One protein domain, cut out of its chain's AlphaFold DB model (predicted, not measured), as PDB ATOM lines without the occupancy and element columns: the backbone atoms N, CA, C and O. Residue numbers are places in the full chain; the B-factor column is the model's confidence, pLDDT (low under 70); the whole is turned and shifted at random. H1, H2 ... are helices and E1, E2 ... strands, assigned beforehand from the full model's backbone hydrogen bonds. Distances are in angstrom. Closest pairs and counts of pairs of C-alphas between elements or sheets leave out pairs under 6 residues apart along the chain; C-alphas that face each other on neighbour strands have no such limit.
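Overview. This is residues 5 to 123 of the 124 residues of an uncharacterized protein of Stenotrophomonas sp (UniProt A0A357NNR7). A strongly curled sheet of four short strands, E9, E6, E5 and E10, has two smaller sheets partly face to face with it: the hairpin E3 and E4, and the three strands E2, E1 and E11. E6 runs through the middle of the whole, while the hairpin E7 and E8 sits beyond E2 toward one end of the longest axis, with the short helix H1 near it, and the loop between E5 and E6 lies at the other end. The 119 printed residues hold, along the chain, eleven named strands, E1 to E11, and then the one named helix; each sheet is antiparallel, the largest in the order E9, E6, E5, E10. The class is mostly strand, though 54 residues, under half, are in named elements. The whole is compact, with a radius of gyration of the C-alphas of 14.0 A and spans of 43 by 31 by 25 A.

Arrangement. The largest sheet has E9, residues 73 to 75, and E10, residues 89 to 95, as edge strands, with E6, residues 48 to 53, and E5, residues 35 to 40, as inner strands. It is strongly twisted, and it is curled like part of a barrel: the way across it turns by 137 degrees. Pairing along E6 is staggered, with residues 48 to 50 beside E5 and residues 51 to 53 beside E9. N 49 and O 36 are 2.9 A apart across the hairpin E5 and E6, N 74 and O 52 are 2.9 A apart between E9 and E6, and N 92 and O 37 are 2.9 A apart between E5 and E10, each within hydrogen-bond range. The hairpin of E3, residues 19 to 23, and E4, residues 29 to 31, has N 30 and O 22 at 3.0 A. This sheet faces the largest one at 9.0 A centre to centre, their best planes 18 degrees apart. The sheet of E2, residues 11 to 15, E1, residues 5 to 8, and E11, residues 111 to 115, faces it too, at 9.7 A, with planes 39 degrees apart. The three sheets form a stack of sheets, face to face in turn. N 6 and O 14 are 2.8 A apart in the hairpin E1 and E2, as are N 7 and O 112 between E1 and E11. The closest C-alphas of E2 and E6 are those of Ala 14 and Val 52, 5.2 A. E7, residues 56 to 58, and E8, residues 64 to 66, form a hairpin with N 57 and O 65 at 2.9 A; the closest C-alphas of E2 and E7, Cys 11 and Thr 58, are 5.3 A apart. The closest C-alphas of E8 and H1, residues 118 to 121, are those of Ile 64 and Val 120, 7.2 A. H1 is too short for an O i to N i+4 pair; its one O i to N i+3 pair is within range.

Along the chain. E1 begins at C-alpha 5, (36.633, 8.993, -25.167). The longer strands are E10, 18.9 A, E5, 17.1 A, and E6, 16.8 A, which ends at C-alpha 53, (34.023, -1.420, -28.414). E11 measures 13.6 A and E2 11.7 A. H1, 5.0 A, ends at C-alpha 121, (26.328, 11.861, -23.811).

Size, cuts and confidence. The C-alphas farthest apart are those of Leu 42 and Glu 122, 45.0 A. The printed part has no cut. The links E9 to E10 and E10 to E11 are long; in the second, residues 105 to 106 pair with residues 111 to 112 of E11, antiparallel. The mean pLDDT of the printed part is 89.6, with residues 46, 79 to 80, 84 to 87 and 123 under 70.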
ATOM      1  N   SER A   5      36.820   9.924 -24.065       97.69
ATOM      2  CA  SER A   5      36.633   8.993 -25.167       97.69
ATOM      3  C   SER A   5      37.943   8.759 -25.908       97.69
ATOM      4  O   SER A   5      38.785   9.656 -26.006       97.69
ATOM      5  N   VAL A   6      38.092   7.555 -26.452       97.81
ATOM      6  CA  VAL A   6      39.194   7.159 -27.330       97.81
ATOM      7  C   VAL A   6      38.842   7.534 -28.765       97.81
ATOM      8  O   VAL A   6      37.772   7.181 -29.261       97.81
ATOM      9  N   PHE A   7      39.769   8.188 -29.457       97.25
ATOM     10  CA  PHE A   7      39.647   8.547 -30.865       97.25
ATOM     11  C   PHE A   7      40.801   7.986 -31.691       97.25
ATOM     12  O   PHE A   7      41.962   8.087 -31.295       97.25
ATOM     13  N   SER A   8      40.488   7.494 -32.890       95.06
ATOM     14  CA  SER A   8      41.461   7.263 -33.962       95.06
ATOM     15  C   SER A   8      41.330   8.395 -34.978       95.06
ATOM     16  O   SER A   8      40.326   8.515 -35.686       95.06
ATOM     17  N   GLY A   9      42.293   9.320 -34.974       93.38
ATOM     18  CA  GLY A   9      42.133  10.608 -35.648       93.38
ATOM     19  C   GLY A   9      40.915  11.369 -35.110       93.38
ATOM     20  O   GLY A   9      40.942  11.843 -33.977       93.38
ATOM     21  N   LYS A  10      39.860  11.485 -35.930       93.81
ATOM     22  CA  LYS A  10      38.572  12.113 -35.569       93.81
ATOM     23  C   LYS A  10      37.446  11.108 -35.303       93.81
ATOM     24  O   LYS A  10      36.342  11.524 -34.975       93.81
ATOM     25  N   CYS A  11      37.697   9.812 -35.475       95.25
ATOM     26  CA  CYS A  11      36.678   8.778 -35.342       95.25
ATOM     27  C   CYS A  11      36.597   8.298 -33.895       95.25
ATOM     28  O   CYS A  11      37.594   7.791 -33.371       95.25
ATOM     29  N   LEU A  12      35.420   8.417 -33.282       96.81
ATOM     30  CA  LEU A  12      35.152   7.875 -31.954       96.81
ATOM     31  C   LEU A  12      35.282   6.350 -31.987       96.81
ATOM     32  O   LEU A  12      34.659   5.701 -32.824       96.81
ATOM     33  N   GLN A  13      36.100   5.802 -31.093       96.06
ATOM     34  CA  GLN A  13      36.290   4.357 -30.946       96.06
ATOM     35  C   GLN A  13      35.580   3.810 -29.709       96.06
ATOM     36  O   GLN A  13      35.034   2.718 -29.761       96.06
ATOM     37  N   ALA A  14      35.586   4.546 -28.596       96.38
ATOM     38  CA  ALA A  14      34.867   4.151 -27.387       96.38
ATOM     39  C   ALA A  14      34.743   5.315 -26.405       96.38
ATOM     40  O   ALA A  14      35.651   6.143 -26.303       96.38
ATOM     41  N   VAL A  15      33.669   5.318 -25.616       96.75
ATOM     42  CA  VAL A  15      33.598   6.084 -24.364       96.75
ATOM     43  C   VAL A  15      34.406   5.333 -23.304       96.75
ATOM     44  O   VAL A  15      34.269   4.118 -23.198       96.75
ATOM     45  N   CYS A  16      35.272   6.015 -22.552       97.44
ATOM     46  CA  CYS A  16      36.154   5.390 -21.557       97.44
ATOM     47  C   CYS A  16      35.394   4.928 -20.302       97.44
ATOM     48  O   CYS A  16      34.398   5.537 -19.907       97.44
ATOM     49  N   GLY A  17      35.922   3.900 -19.636       96.25
ATOM     50  CA  GLY A  17      35.459   3.423 -18.331       96.25
ATOM     51  C   GLY A  17      34.291   2.439 -18.363       96.25
ATOM     52  O   GLY A  17      33.784   2.057 -17.309       96.25
ATOM     53  N   ILE A  18      33.865   1.991 -19.545       95.94
ATOM     54  CA  ILE A  18      32.838   0.956 -19.677       95.94
ATOM     55  C   ILE A  18      33.483  -0.396 -19.373       95.94
ATOM     56  O   ILE A  18      34.472  -0.782 -19.997       95.94
ATOM     57  N   SER A  19      32.925  -1.115 -18.400       95.94
ATOM     58  CA  SER A  19      33.384  -2.458 -18.046       95.94
ATOM     59  C   SER A  19      33.139  -3.422 -19.202       95.94
ATOM     60  O   SER A  19      32.013  -3.547 -19.688       95.94
ATOM     61  N   THR A  20      34.190  -4.120 -19.629       94.44
ATOM     62  CA  THR A  20      34.097  -5.054 -20.760       94.44
ATOM     63  C   THR A  20      33.654  -6.458 -20.350       94.44
ATOM     64  O   THR A  20      33.294  -7.265 -21.201       94.44
ATOM     65  N   GLY A  21      33.692  -6.766 -19.048       92.75
ATOM     66  CA  GLY A  21      33.527  -8.123 -18.517       92.75
ATOM     67  C   GLY A  21      34.783  -8.998 -18.623       92.75
ATOM     68  O   GLY A  21      34.822 -10.065 -18.011       92.75
ATOM     69  N   TYR A  22      35.821  -8.536 -19.326       91.62
ATOM     70  CA  TYR A  22      37.077  -9.259 -19.511       91.62
ATOM     71  C   TYR A  22      38.128  -8.894 -18.465       91.62
ATOM     72  O   TYR A  22      38.014  -7.903 -17.734       91.62
ATOM     73  N   LYS A  23      39.172  -9.721 -18.404       92.56
ATOM     74  CA  LYS A  23      40.315  -9.545 -17.513       92.56
ATOM     75  C   LYS A  23      41.607  -9.728 -18.285       92.56
ATOM     76  O   LYS A  23      41.676 -10.562 -19.178       92.56
ATOM     77  N   ASP A  24      42.628  -8.976 -17.914       90.75
ATOM     78  CA  ASP A  24      43.963  -9.154 -18.460       90.75
ATOM     79  C   ASP A  24      44.619 -10.453 -17.945       90.75
ATOM     80  O   ASP A  24      44.071 -11.171 -17.107       90.75
ATOM     81  N   MET A  25      45.830 -10.739 -18.424       87.38
ATOM     82  CA  MET A  25      46.630 -11.912 -18.039       87.38
ATOM     83  C   MET A  25      46.952 -12.050 -16.535       87.38
ATOM     84  O   MET A  25      47.517 -13.064 -16.127       87.38
ATOM     85  N   ASN A  26      46.733 -11.001 -15.740       88.88
ATOM     86  CA  ASN A  26      46.963 -10.986 -14.296       88.88
ATOM     87  C   ASN A  26      45.635 -11.046 -13.525       88.88
ATOM     88  O   ASN A  26      45.624 -10.952 -12.297       88.88
ATOM     89  N   GLY A  27      44.511 -11.196 -14.231       89.50
ATOM     90  CA  GLY A  27      43.174 -11.180 -13.661       89.50
ATOM     91  C   GLY A  27      42.634  -9.776 -13.376       89.50
ATOM     92  O   GLY A  27      41.597  -9.666 -12.711       89.50
ATOM     93  N   GLU A  28      43.288  -8.713 -13.855       92.81
ATOM     94  CA  GLU A  28      42.810  -7.346 -13.662       92.81
ATOM     95  C   GLU A  28      41.660  -7.026 -14.625       92.81
ATOM     96  O   GLU A  28      41.784  -7.293 -15.819       92.81
ATOM     97  N   PRO A  29      40.546  -6.434 -14.158       95.06
ATOM     98  CA  PRO A  29      39.444  -6.054 -15.036       95.06
ATOM     99  C   PRO A  29      39.881  -5.072 -16.125       95.06
ATOM    100  O   PRO A  29      40.600  -4.110 -15.836       95.06
ATOM    101  N   LEU A  30      39.384  -5.294 -17.340       95.94
ATOM    102  CA  LEU A  30      39.588  -4.410 -18.483       95.94
ATOM    103  C   LEU A  30      38.358  -3.533 -18.732       95.94
ATOM    104  O   LEU A  30      37.215  -4.014 -18.761       95.94
ATOM    105  N   HIS A  31      38.607  -2.253 -18.972       97.69
ATOM    106  CA  HIS A  31      37.618  -1.247 -19.339       97.69
ATOM    107  C   HIS A  31      37.960  -0.631 -20.693       97.69
ATOM    108  O   HIS A  31      39.114  -0.615 -21.124       97.69
ATOM    109  N   THR A  32      36.959  -0.080 -21.375       97.38
ATOM    110  CA  THR A  32      37.218   0.756 -22.548       97.38
ATOM    111  C   THR A  32      38.121   1.933 -22.177       97.38
ATOM    112  O   THR A  32      37.943   2.581 -21.145       97.38
ATOM    113  N   GLY A  33      39.093   2.230 -23.033       97.44
ATOM    114  CA  GLY A  33      40.093   3.263 -22.778       97.44
ATOM    115  C   GLY A  33      41.341   2.784 -22.042       97.44
ATOM    116  O   GLY A  33      42.318   3.532 -22.035       97.44
ATOM    117  N   ASP A  34      41.364   1.561 -21.506       97.62
ATOM    118  CA  ASP A  34      42.588   0.980 -20.947       97.62
ATOM    119  C   ASP A  34      43.646   0.807 -22.037       97.62
ATOM    120  O   ASP A  34      43.368   0.272 -23.117       97.62
ATOM    121  N   ILE A  35      44.876   1.228 -21.741       96.56
ATOM    122  CA  ILE A  35      46.034   1.006 -22.605       96.56
ATOM    123  C   ILE A  35      46.625  -0.348 -22.261       96.56
ATOM    124  O   ILE A  35      46.957  -0.634 -21.105       96.56
ATOM    125  N   VAL A  36      46.796  -1.169 -23.286       94.19
ATOM    126  CA  VAL A  36      47.230  -2.550 -23.166       94.19
ATOM    127  C   VAL A  36      48.390  -2.852 -24.103       94.19
ATOM    128  O   VAL A  36      48.564  -2.225 -25.149       94.19
ATOM    129  N   GLN A  37      49.164  -3.860 -23.728       92.25
ATOM    130  CA  GLN A  37      50.137  -4.514 -24.588       92.25
ATOM    131  C   GLN A  37      49.582  -5.876 -25.001       92.25
ATOM    132  O   GLN A  37      49.060  -6.622 -24.164       92.25
ATOM    133  N   VAL A  38      49.710  -6.202 -26.284       88.81
ATOM    134  CA  VAL A  38      49.310  -7.496 -26.844       88.81
ATOM    135  C   VAL A  38      50.563  -8.291 -27.154       88.81
ATOM    136  O   VAL A  38      51.446  -7.778 -27.829       88.81
ATOM    137  N   TYR A  39      50.646  -9.535 -26.697       84.50
ATOM    138  CA  TYR A  39      51.807 -10.384 -26.952       84.50
ATOM    139  C   TYR A  39      51.422 -11.870 -27.000       84.50
ATOM    140  O   TYR A  39      50.373 -12.272 -26.506       84.50
ATOM    141  N   THR A  40      52.274 -12.698 -27.590       83.50
ATOM    142  CA  THR A  40      52.228 -14.163 -27.548       83.50
ATOM    143  C   THR A  40      53.472 -14.704 -26.846       83.50
ATOM    144  O   THR A  40      54.389 -13.955 -26.510       83.50
ATOM    145  N   GLN A  41      53.561 -16.025 -26.659       76.38
ATOM    146  CA  GLN A  41      54.790 -16.654 -26.148       76.38
ATOM    147  C   GLN A  41      56.027 -16.384 -27.024       76.38
ATOM    148  O   GLN A  41      57.147 -16.427 -26.523       76.38
ATOM    149  N   LEU A  42      55.830 -16.129 -28.320       78.44
ATOM    150  CA  LEU A  42      56.900 -15.963 -29.307       78.44
ATOM    151  C   LEU A  42      57.025 -14.522 -29.821       78.44
ATOM    152  O   LEU A  42      57.943 -14.228 -30.584       78.44
ATOM    153  N   TYR A  43      56.117 -13.627 -29.426       73.81
ATOM    154  CA  TYR A  43      56.031 -12.270 -29.951       73.81
ATOM    155  C   TYR A  43      55.560 -11.295 -28.874       73.81
ATOM    156  O   TYR A  43      54.386 -11.266 -28.539       73.81
ATOM    157  N   GLY A  44      56.466 -10.477 -28.348       70.69
ATOM    158  CA  GLY A  44      56.131  -9.344 -27.487       70.69
ATOM    159  C   GLY A  44      56.515  -8.047 -28.180       70.69
ATOM    160  O   GLY A  44      57.674  -7.659 -28.060       70.69
ATOM    161  N   PRO A  45      55.614  -7.405 -28.938       70.38
ATOM    162  CA  PRO A  45      55.920  -6.115 -29.522       70.38
ATOM    163  C   PRO A  45      56.036  -5.060 -28.424       70.38
ATOM    164  O   PRO A  45      55.274  -5.073 -27.457       70.38
ATOM    165  N   ASP A  46      56.922  -4.089 -28.626       68.69
ATOM    166  CA  ASP A  46      56.968  -2.849 -27.837       68.69
ATOM    167  C   ASP A  46      55.781  -1.910 -28.152       68.69
ATOM    168  O   ASP A  46      55.742  -0.767 -27.697       68.69
ATOM    169  N   ASP A  47      54.802  -2.392 -28.921       83.56
ATOM    170  CA  ASP A  47      53.629  -1.636 -29.326       83.56
ATOM    171  C   ASP A  47      52.533  -1.687 -28.262       83.56
ATOM    172  O   ASP A  47      52.217  -2.728 -27.677       83.56
ATOM    173  N   LEU A  48      51.914  -0.528 -28.047       91.25
ATOM    174  CA  LEU A  48      50.754  -0.373 -27.187       91.25
ATOM    175  C   LEU A  48      49.521  -0.100 -28.027       91.25
ATOM    176  O   LEU A  48      49.574   0.430 -29.134       91.25
ATOM    177  N   THR A  49      48.383  -0.444 -27.465       93.38
ATOM    178  CA  THR A  49      47.082  -0.217 -28.071       93.38
ATOM    179  C   THR A  49      46.054  -0.047 -26.956       93.38
ATOM    180  O   THR A  49      46.415   0.064 -25.786       93.38
ATOM    181  N   VAL A  50      44.781   0.060 -27.301       95.88
ATOM    182  CA  VAL A  50      43.712   0.468 -26.399       95.88
ATOM    183  C   VAL A  50      42.506  -0.449 -26.545       95.88
ATOM    184  O   VAL A  50      42.192  -0.921 -27.644       95.88
ATOM    185  N   VAL A  51      41.836  -0.712 -25.427       96.06
ATOM    186  CA  VAL A  51      40.583  -1.470 -25.388       96.06
ATOM    187  C   VAL A  51      39.433  -0.569 -25.830       96.06
ATOM    188  O   VAL A  51      39.234   0.522 -25.291       96.06
ATOM    189  N   VAL A  52      38.663  -1.016 -26.816       96.00
ATOM    190  CA  VAL A  52      37.548  -0.271 -27.419       96.00
ATOM    191  C   VAL A  52      36.341  -1.190 -27.619       96.00
ATOM    192  O   VAL A  52      36.408  -2.380 -27.310       96.00
ATOM    193  N   GLY A  53      35.226  -0.648 -28.109       93.88
ATOM    194  CA  GLY A  53      34.023  -1.420 -28.414       93.88
ATOM    195  C   GLY A  53      33.424  -1.019 -29.752       93.88
ATOM    196  O   GLY A  53      33.477   0.149 -30.130       93.88
ATOM    197  N   ASP A  54      32.831  -1.975 -30.466       92.62
ATOM    198  CA  ASP A  54      32.168  -1.719 -31.750       92.62
ATOM    199  C   ASP A  54      30.776  -1.098 -31.558       92.62
ATOM    200  O   ASP A  54      29.760  -1.640 -31.981       92.62
ATOM    201  N   GLU A  55      30.726   0.024 -30.848       93.81
ATOM    202  CA  GLU A  55      29.485   0.678 -30.430       93.81
ATOM    203  C   GLU A  55      29.178   1.931 -31.252       93.81
ATOM    204  O   GLU A  55      28.022   2.323 -31.363       93.81
ATOM    205  N   TRP A  56      30.183   2.564 -31.859       94.56
ATOM    206  CA  TRP A  56      30.034   3.888 -32.462       94.56
ATOM    207  C   TRP A  56      30.429   3.887 -33.936       94.56
ATOM    208  O   TRP A  56      31.405   3.257 -34.343       94.56
ATOM    209  N   THR A  57      29.688   4.639 -34.745       95.19
ATOM    210  CA  THR A  57      30.052   4.960 -36.130       95.19
ATOM    211  C   THR A  57      30.259   6.460 -36.243       95.19
ATOM    212  O   THR A  57      29.369   7.236 -35.909       95.19
ATOM    213  N   THR A  58      31.431   6.877 -36.723       96.00
ATOM    214  CA  THR A  58      31.691   8.280 -37.079       96.00
ATOM    215  C   THR A  58      31.643   8.436 -38.593       96.00
ATOM    216  O   THR A  58      32.420   7.804 -39.311       96.00
ATOM    217  N   TYR A  59      30.753   9.291 -39.084       95.38
ATOM    218  CA  TYR A  59      30.610   9.583 -40.508       95.38
ATOM    219  C   TYR A  59      31.520  10.738 -40.939       95.38
ATOM    220  O   TYR A  59      31.983  11.547 -40.134       95.38
ATOM    221  N   SER A  60      31.760  10.859 -42.245       93.75
ATOM    222  CA  SER A  60      32.630  11.899 -42.819       93.75
ATOM    223  C   SER A  60      32.134  13.331 -42.580       93.75
ATOM    224  O   SER A  60      32.933  14.266 -42.601       93.75
ATOM    225  N   ASN A  61      30.835  13.507 -42.325       93.50
ATOM    226  CA  ASN A  61      30.224  14.783 -41.945       93.50
ATOM    227  C   ASN A  61      30.396  15.122 -40.449       93.50
ATOM    228  O   ASN A  61      29.904  16.157 -40.009       93.50
ATOM    229  N   GLY A  62      31.080  14.273 -39.674       91.00
ATOM    230  CA  GLY A  62      31.305  14.453 -38.239       91.00
ATOM    231  C   GLY A  62      30.156  13.982 -37.349       91.00
ATOM    232  O   GLY A  62      30.266  14.096 -36.133       91.00
ATOM    233  N   VAL A  63      29.074  13.446 -37.924       94.25
ATOM    234  CA  VAL A  63      27.995  12.823 -37.150       94.25
ATOM    235  C   VAL A  63      28.522  11.545 -36.498       94.25
ATOM    236  O   VAL A  63      29.231  10.762 -37.134       94.25
ATOM    237  N   ILE A  64      28.172  11.351 -35.228       95.56
ATOM    238  CA  ILE A  64      28.487  10.157 -34.448       95.56
ATOM    239  C   ILE A  64      27.167   9.498 -34.065       95.56
ATOM    240  O   ILE A  64      26.319  10.141 -33.450       95.56
ATOM    241  N   GLU A  65      27.008   8.227 -34.416       94.50
ATOM    242  CA  GLU A  65      25.820   7.436 -34.092       94.50
ATOM    243  C   GLU A  65      26.210   6.180 -33.321       94.50
ATOM    244  O   GLU A  65      27.233   5.548 -33.608       94.50
ATOM    245  N   ARG A  66      25.368   5.817 -32.353       93.75
ATOM    246  CA  ARG A  66      25.457   4.537 -31.657       93.75
ATOM    247  C   ARG A  66      24.894   3.441 -32.557       93.75
ATOM    248  O   ARG A  66      23.854   3.628 -33.184       93.75
ATOM    249  N   LYS A  67      25.581   2.309 -32.630       92.94
ATOM    250  CA  LYS A  67      25.126   1.110 -33.331       92.94
ATOM    251  C   LYS A  67      24.074   0.388 -32.494       92.94
ATOM    252  O   LYS A  67      24.193   0.307 -31.274       92.94
ATOM    253  N   ASP A  68      23.082  -0.185 -33.167       91.75
ATOM    254  CA  ASP A  68      22.118  -1.079 -32.532       91.75
ATOM    255  C   ASP A  68      22.751  -2.448 -32.235       91.75
ATOM    256  O   ASP A  68      23.488  -2.997 -33.058       91.75
ATOM    257  N   GLY A  69      22.395  -3.046 -31.095       90.94
ATOM    258  CA  GLY A  69      22.765  -4.421 -30.744       90.94
ATOM    259  C   GLY A  69      23.827  -4.544 -29.644       90.94
ATOM    260  O   GLY A  69      24.125  -3.575 -28.946       90.94
ATOM    261  N   PRO A  70      24.346  -5.765 -29.410       91.38
ATOM    262  CA  PRO A  70      25.341  -6.003 -28.373       91.38
ATOM    263  C   PRO A  70      26.684  -5.372 -28.746       91.38
ATOM    264  O   PRO A  70      27.161  -5.517 -29.869       91.38
ATOM    265  N   VAL A  71      27.330  -4.734 -27.770       92.38
ATOM    266  CA  VAL A  71      28.677  -4.188 -27.949       92.38
ATOM    267  C   VAL A  71      29.694  -5.324 -27.929       92.38
ATOM    268  O   VAL A  71      29.713  -6.153 -27.016       92.38
ATOM    269  N   HIS A  72      30.558  -5.355 -28.937       91.81
ATOM    270  CA  HIS A  72      31.703  -6.257 -28.983       91.81
ATOM    271  C   HIS A  72      32.962  -5.482 -28.617       91.81
ATOM    272  O   HIS A  72      33.350  -4.568 -29.342       91.81
ATOM    273  N   TYR A  73      33.579  -5.831 -27.487       93.50
ATOM    274  CA  TYR A  73      34.829  -5.215 -27.045       93.50
ATOM    275  C   TYR A  73      36.035  -5.938 -27.630       93.50
ATOM    276  O   TYR A  73      36.038  -7.161 -27.759       93.50
ATOM    277  N   PHE A  74      37.061  -5.174 -27.984       92.56
ATOM    278  CA  PHE A  74      38.269  -5.697 -28.608       92.56
ATOM    279  C   PHE A  74      39.457  -4.765 -28.372       92.56
ATOM    280  O   PHE A  74      39.309  -3.615 -27.952       92.56
ATOM    281  N   VAL A  75      40.654  -5.268 -28.666       91.75
ATOM    282  CA  VAL A  75      41.867  -4.453 -28.699       91.75
ATOM    283  C   VAL A  75      42.018  -3.813 -30.077       91.75
ATOM    284  O   VAL A  75      42.012  -4.504 -31.095       91.75
ATOM    285  N   MET A  76      42.173  -2.492 -30.128       90.50
ATOM    286  CA  MET A  76      42.268  -1.767 -31.393       90.50
ATOM    287  C   MET A  76      43.483  -2.227 -32.230       90.50
ATOM    288  O   MET A  76      44.574  -2.460 -31.713       90.50
ATOM    289  N   GLY A  77      43.313  -2.340 -33.550       82.00
ATOM    290  CA  GLY A  77      44.415  -2.573 -34.498       82.00
ATOM    291  C   GLY A  77      44.847  -4.031 -34.704       82.00
ATOM    292  O   GLY A  77      45.464  -4.315 -35.728       82.00
ATOM    293  N   ILE A  78      44.481  -4.965 -33.819       76.44
ATOM    294  CA  ILE A  78      44.730  -6.402 -34.017       76.44
ATOM    295  C   ILE A  78      43.408  -7.153 -33.885       76.44
ATOM    296  O   ILE A  78      42.805  -7.220 -32.817       76.44
ATOM    297  N   LYS A  79      42.945  -7.708 -35.005       69.12
ATOM    298  CA  LYS A  79      41.693  -8.458 -35.058       69.12
ATOM    299  C   LYS A  79      41.827  -9.779 -34.289       69.12
ATOM    300  O   LYS A  79      42.869 -10.422 -34.363       69.12
ATOM    301  N   ASP A  80      40.749 -10.186 -33.620       68.00
ATOM    302  CA  ASP A  80      40.602 -11.500 -32.983       68.00
ATOM    303  C   ASP A  80      41.626 -11.780 -31.858       68.00
ATOM    304  O   ASP A  80      41.903 -12.935 -31.539       68.00
ATOM    305  N   VAL A  81      42.171 -10.731 -31.219       75.31
ATOM    306  CA  VAL A  81      42.914 -10.880 -29.957       75.31
ATOM    307  C   VAL A  81      41.915 -11.249 -28.861       75.31
ATOM    308  O   VAL A  81      41.036 -10.437 -28.555       75.31
ATOM    309  N   PRO A  82      42.026 -12.441 -28.253       71.00
ATOM    310  CA  PRO A  82      41.178 -12.807 -27.144       71.00
ATOM    311  C   PRO A  82      41.514 -11.892 -25.964       71.00
ATOM    312  O   PRO A  82      42.660 -11.791 -25.529       71.00
ATOM    313  N   LEU A  83      40.492 -11.210 -25.453       72.06
ATOM    314  CA  LEU A  83      40.577 -10.476 -24.190       72.06
ATOM    315  C   LEU A  83      40.563 -11.428 -22.980       72.06
ATOM    316  O   LEU A  83      40.711 -10.975 -21.856       72.06
ATOM    317  N   GLU A  84      40.388 -12.734 -23.208       66.19
ATOM    318  CA  GLU A  84      40.434 -13.792 -22.198       66.19
ATOM    319  C   GLU A  84      41.672 -14.684 -22.380       66.19
ATOM    320  O   GLU A  84      42.190 -14.843 -23.482       66.19
ATOM    321  N   GLU A  85      42.118 -15.332 -21.301       58.97
ATOM    322  CA  GLU A  85      43.362 -16.124 -21.237       58.97
ATOM    323  C   GLU A  85      43.407 -17.379 -22.133       58.97
ATOM    324  O   GLU A  85      44.425 -18.076 -22.185       58.97
ATOM    325  N   THR A  86      42.320 -17.710 -22.832       59.78
ATOM    326  CA  THR A  86      42.240 -18.928 -23.644       59.78
ATOM    327  C   THR A  86      42.795 -18.682 -25.051       59.78
ATOM    328  O   THR A  86      42.064 -18.502 -26.019       59.78
ATOM    329  N   GLY A  87      44.124 -18.665 -25.191       67.00
ATOM    330  CA  GLY A  87      44.753 -18.518 -26.505       67.00
ATOM    331  C   GLY A  87      46.273 -18.352 -26.510       67.00
ATOM    332  O   GLY A  87      46.934 -18.317 -25.473       67.00
ATOM    333  N   GLU A  88      46.827 -18.266 -27.722       77.06
ATOM    334  CA  GLU A  88      48.236 -17.919 -27.962       77.06
ATOM    335  C   GLU A  88      48.511 -16.436 -27.668       77.06
ATOM    336  O   GLU A  88      49.569 -16.085 -27.143       77.06
ATOM    337  N   TRP A  89      47.536 -15.583 -27.977       82.81
ATOM    338  CA  TRP A  89      47.562 -14.148 -27.730       82.81
ATOM    339  C   TRP A  89      47.122 -13.823 -26.306       82.81
ATOM    340  O   TRP A  89      46.206 -14.438 -25.766       82.81
ATOM    341  N   ARG A  90      47.785 -12.839 -25.709       85.06
ATOM    342  CA  ARG A  90      47.548 -12.359 -24.352       85.06
ATOM    343  C   ARG A  90      47.508 -10.846 -24.339       85.06
ATOM    344  O   ARG A  90      48.194 -10.185 -25.119       85.06
ATOM    345  N   VAL A  91      46.739 -10.320 -23.397       89.69
ATOM    346  CA  VAL A  91      46.590  -8.888 -23.162       89.69
ATOM    347  C   VAL A  91      47.066  -8.581 -21.753       89.69
ATOM    348  O   VAL A  91      46.688  -9.259 -20.796       89.69
ATOM    349  N   ARG A  92      47.916  -7.566 -21.626       91.56
ATOM    350  CA  ARG A  92      48.368  -7.026 -20.344       91.56
ATOM    351  C   ARG A  92      47.976  -5.566 -20.257       91.56
ATOM    352  O   ARG A  92      48.343  -4.796 -21.146       91.56
ATOM    353  N   LYS A  93      47.300  -5.168 -19.182       93.81
ATOM    354  CA  LYS A  93      47.042  -3.749 -18.932       93.81
ATOM    355  C   LYS A  93      48.343  -3.040 -18.555       93.81
ATOM    356  O   LYS A  93      49.126  -3.529 -17.742       93.81
ATOM    357  N   VAL A  94      48.583  -1.895 -19.185       94.62
ATOM    358  CA  VAL A  94      49.772  -1.054 -18.976       94.62
ATOM    359  C   VAL A  94      49.399   0.250 -18.278       94.62
ATOM    360  O   VAL A  94      50.151   0.713 -17.423       94.62
ATOM    361  N   LYS A  95      48.240   0.828 -18.612       96.12
ATOM    362  CA  LYS A  95      47.715   2.051 -17.993       96.12
ATOM    363  C   LYS A  95      46.185   2.014 -17.988       96.12
ATOM    364  O   LYS A  95      45.594   1.661 -19.009       96.12
ATOM    365  N   GLY A  96      45.570   2.355 -16.859       97.19
ATOM    366  CA  GLY A  96      44.112   2.397 -16.729       97.19
ATOM    367  C   GLY A  96      43.500   3.630 -17.393       97.19
ATOM    368  O   GLY A  96      44.154   4.674 -17.515       97.19
ATOM    369  N   PHE A  97      42.238   3.529 -17.807       96.75
ATOM    370  CA  PHE A  97      41.467   4.661 -18.333       96.75
ATOM    371  C   PHE A  97      41.316   5.807 -17.310       96.75
ATOM    372  O   PHE A  97      41.048   6.951 -17.675       96.75
ATOM    373  N   GLU A  98      41.468   5.521 -16.022       96.38
ATOM    374  CA  GLU A  98      41.454   6.498 -14.936       96.38
ATOM    375  C   GLU A  98      42.712   7.380 -14.897       96.38
ATOM    376  O   GLU A  98      42.667   8.494 -14.372       96.38
ATOM    377  N   ASP A  99      43.816   6.913 -15.484       96.81
ATOM    378  CA  ASP A  99      45.110   7.599 -15.474       96.81
ATOM    379  C   ASP A  99      45.344   8.442 -16.738       96.81
ATOM    380  O   ASP A  99      46.377   9.114 -16.870       96.81
ATOM    381  N   VAL A 100      44.439   8.373 -17.718       95.81
ATOM    382  CA  VAL A 100      44.546   9.151 -18.959       95.81
ATOM    383  C   VAL A 100      43.931  10.536 -18.805       95.81
ATOM    384  O   VAL A 100      43.000  10.759 -18.032       95.81
ATOM    385  N   ILE A 101      44.453  11.491 -19.569       95.12
ATOM    386  CA  ILE A 101      43.980  12.879 -19.547       95.12
ATOM    387  C   ILE A 101      43.466  13.323 -20.917       95.12
ATOM    388  O   ILE A 101      43.898  12.840 -21.962       95.12
ATOM    389  N   SER A 102      42.555  14.299 -20.924       95.06
ATOM    390  CA  SER A 102      42.102  14.926 -22.170       95.06
ATOM    391  C   SER A 102      43.279  15.556 -22.921       95.06
ATOM    392  O   SER A 102      44.077  16.292 -22.338       95.06
ATOM    393  N   GLY A 103      43.381  15.277 -24.218       94.25
ATOM    394  CA  GLY A 103      44.476  15.710 -25.083       94.25
ATOM    395  C   GLY A 103      45.685  14.770 -25.097       94.25
ATOM    396  O   GLY A 103      46.606  14.994 -25.886       94.25
ATOM    397  N   GLU A 104      45.703  13.718 -24.273       96.44
ATOM    398  CA  GLU A 104      46.756  12.705 -24.315       96.44
ATOM    399  C   GLU A 104      46.752  11.988 -25.671       96.44
ATOM    400  O   GLU A 104      45.734  11.452 -26.111       96.44
ATOM    401  N   HIS A 105      47.896  11.993 -26.357       95.12
ATOM    402  CA  HIS A 105      48.006  11.510 -27.730       95.12
ATOM    403  C   HIS A 105      49.144  10.504 -27.866       95.12
ATOM    404  O   HIS A 105      50.324  10.848 -27.788       95.12
ATOM    405  N   TRP A 106      48.774   9.271 -28.186       93.56
ATOM    406  CA  TRP A 106      49.670   8.155 -28.435       93.56
ATOM    407  C   TRP A 106      49.947   8.025 -29.933       93.56
ATOM    408  O   TRP A 106      49.490   7.105 -30.607       93.56
ATOM    409  N   ARG A 107      50.691   9.001 -30.475       90.44
ATOM    410  CA  ARG A 107      50.916   9.158 -31.929       90.44
ATOM    411  C   ARG A 107      51.484   7.913 -32.604       90.44
ATOM    412  O   ARG A 107      51.078   7.609 -33.718       90.44
ATOM    413  N   ALA A 108      52.402   7.216 -31.933       88.31
ATOM    414  CA  ALA A 108      53.012   5.991 -32.448       88.31
ATOM    415  C   ALA A 108      51.984   4.871 -32.686       88.31
ATOM    416  O   ALA A 108      52.203   4.017 -33.535       88.31
ATOM    417  N   TYR A 109      50.849   4.920 -31.985       89.56
ATOM    418  CA  TYR A 109      49.835   3.866 -31.956       89.56
ATOM    419  C   TYR A 109      48.480   4.317 -32.530       89.56
ATOM    420  O   TYR A 109      47.513   3.559 -32.545       89.56
ATOM    421  N   GLY A 110      48.394   5.555 -33.028       92.12
ATOM    422  CA  GLY A 110      47.257   6.037 -33.814       92.12
ATOM    423  C   GLY A 110      45.991   6.390 -33.025       92.12
ATOM    424  O   GLY A 110      44.950   6.595 -33.650       92.12
ATOM    425  N   PHE A 111      46.055   6.503 -31.694       95.88
ATOM    426  CA  PHE A 111      44.911   6.912 -30.871       95.88
ATOM    427  C   PHE A 111      45.215   8.084 -29.938       95.88
ATOM    428  O   PHE A 111      46.365   8.433 -29.654       95.88
ATOM    429  N   ASN A 112      44.151   8.728 -29.474       97.38
ATOM    430  CA  ASN A 112      44.207   9.840 -28.537       97.38
ATOM    431  C   ASN A 112      42.952   9.879 -27.657       97.38
ATOM    432  O   ASN A 112      41.927   9.300 -28.013       97.38
ATOM    433  N   TYR A 113      43.044  10.581 -26.531       97.88
ATOM    434  CA  TYR A 113      41.947  10.776 -25.590       97.88
ATOM    435  C   TYR A 113      41.435  12.206 -25.675       97.88
ATOM    436  O   TYR A 113      42.211  13.161 -25.612       97.88
ATOM    437  N   GLN A 114      40.124  12.372 -25.797       96.81
ATOM    438  CA  GLN A 114      39.474  13.686 -25.790       96.81
ATOM    439  C   GLN A 114      38.232  13.645 -24.906       96.81
ATOM    440  O   GLN A 114      37.764  12.571 -24.526       96.81
ATOM    441  N   ALA A 115      37.688  14.819 -24.586       96.06
ATOM    442  CA  ALA A 115      36.375  14.905 -23.962       96.06
ATOM    443  C   ALA A 115      35.325  14.228 -24.857       96.06
ATOM    444  O   ALA A 115      35.317  14.428 -26.075       96.06
ATOM    445  N   THR A 116      34.452  13.429 -24.250       95.44
ATOM    446  CA  THR A 116      33.320  12.823 -24.948       95.44
ATOM    447  C   THR A 116      32.410  13.932 -25.493       95.44
ATOM    448  O   THR A 116      32.041  14.817 -24.720       95.44
ATOM    449  N   PRO A 117      32.053  13.918 -26.791       93.12
ATOM    450  CA  PRO A 117      31.154  14.912 -27.371       93.12
ATOM    451  C   PRO A 117      29.776  14.899 -26.703       93.12
ATOM    452  O   PRO A 117      29.251  13.827 -26.406       93.12
ATOM    453  N   ASP A 118      29.149  16.065 -26.545       90.75
ATOM    454  CA  ASP A 118      27.824  16.172 -25.913       90.75
ATOM    455  C   ASP A 118      26.769  15.314 -26.631       90.75
ATOM    456  O   ASP A 118      25.988  14.623 -25.986       90.75
ATOM    457  N   SER A 119      26.831  15.234 -27.966       87.94
ATOM    458  CA  SER A 119      25.936  14.395 -28.779       87.94
ATOM    459  C   SER A 119      26.004  12.900 -28.443       87.94
ATOM    460  O   SER A 119      25.063  12.164 -28.719       87.94
ATOM    461  N   VAL A 120      27.126  12.440 -27.884       89.62
ATOM    462  CA  VAL A 120      27.329  11.055 -27.437       89.62
ATOM    463  C   VAL A 120      26.766  10.864 -26.031       89.62
ATOM    464  O   VAL A 120      26.222   9.808 -25.734       89.62
ATOM    465  N   LEU A 121      26.858  11.888 -25.177       85.56
ATOM    466  CA  LEU A 121      26.328  11.861 -23.811       85.56
ATOM    467  C   LEU A 121      24.797  11.977 -23.773       85.56
ATOM    468  O   LEU A 121      24.167  11.376 -22.911       85.56
ATOM    469  N   GLU A 122      24.198  12.730 -24.697       72.88
ATOM    470  CA  GLU A 122      22.742  12.922 -24.786       72.88
ATOM    471  C   GLU A 122      21.993  11.688 -25.323       72.88
ATOM    472  O   GLU A 122      20.792  11.552 -25.094       72.88
ATOM    473  N   GLY A 123      22.693  10.790 -26.026       58.00
ATOM    474  CA  GLY A 123      22.149   9.548 -26.591       58.00
ATOM    475  C   GLY A 123      22.569   8.258 -25.868       58.00
ATOM    476  O   GLY A 123      22.295   7.172 -26.387       58.00
TER     477      GLY A 123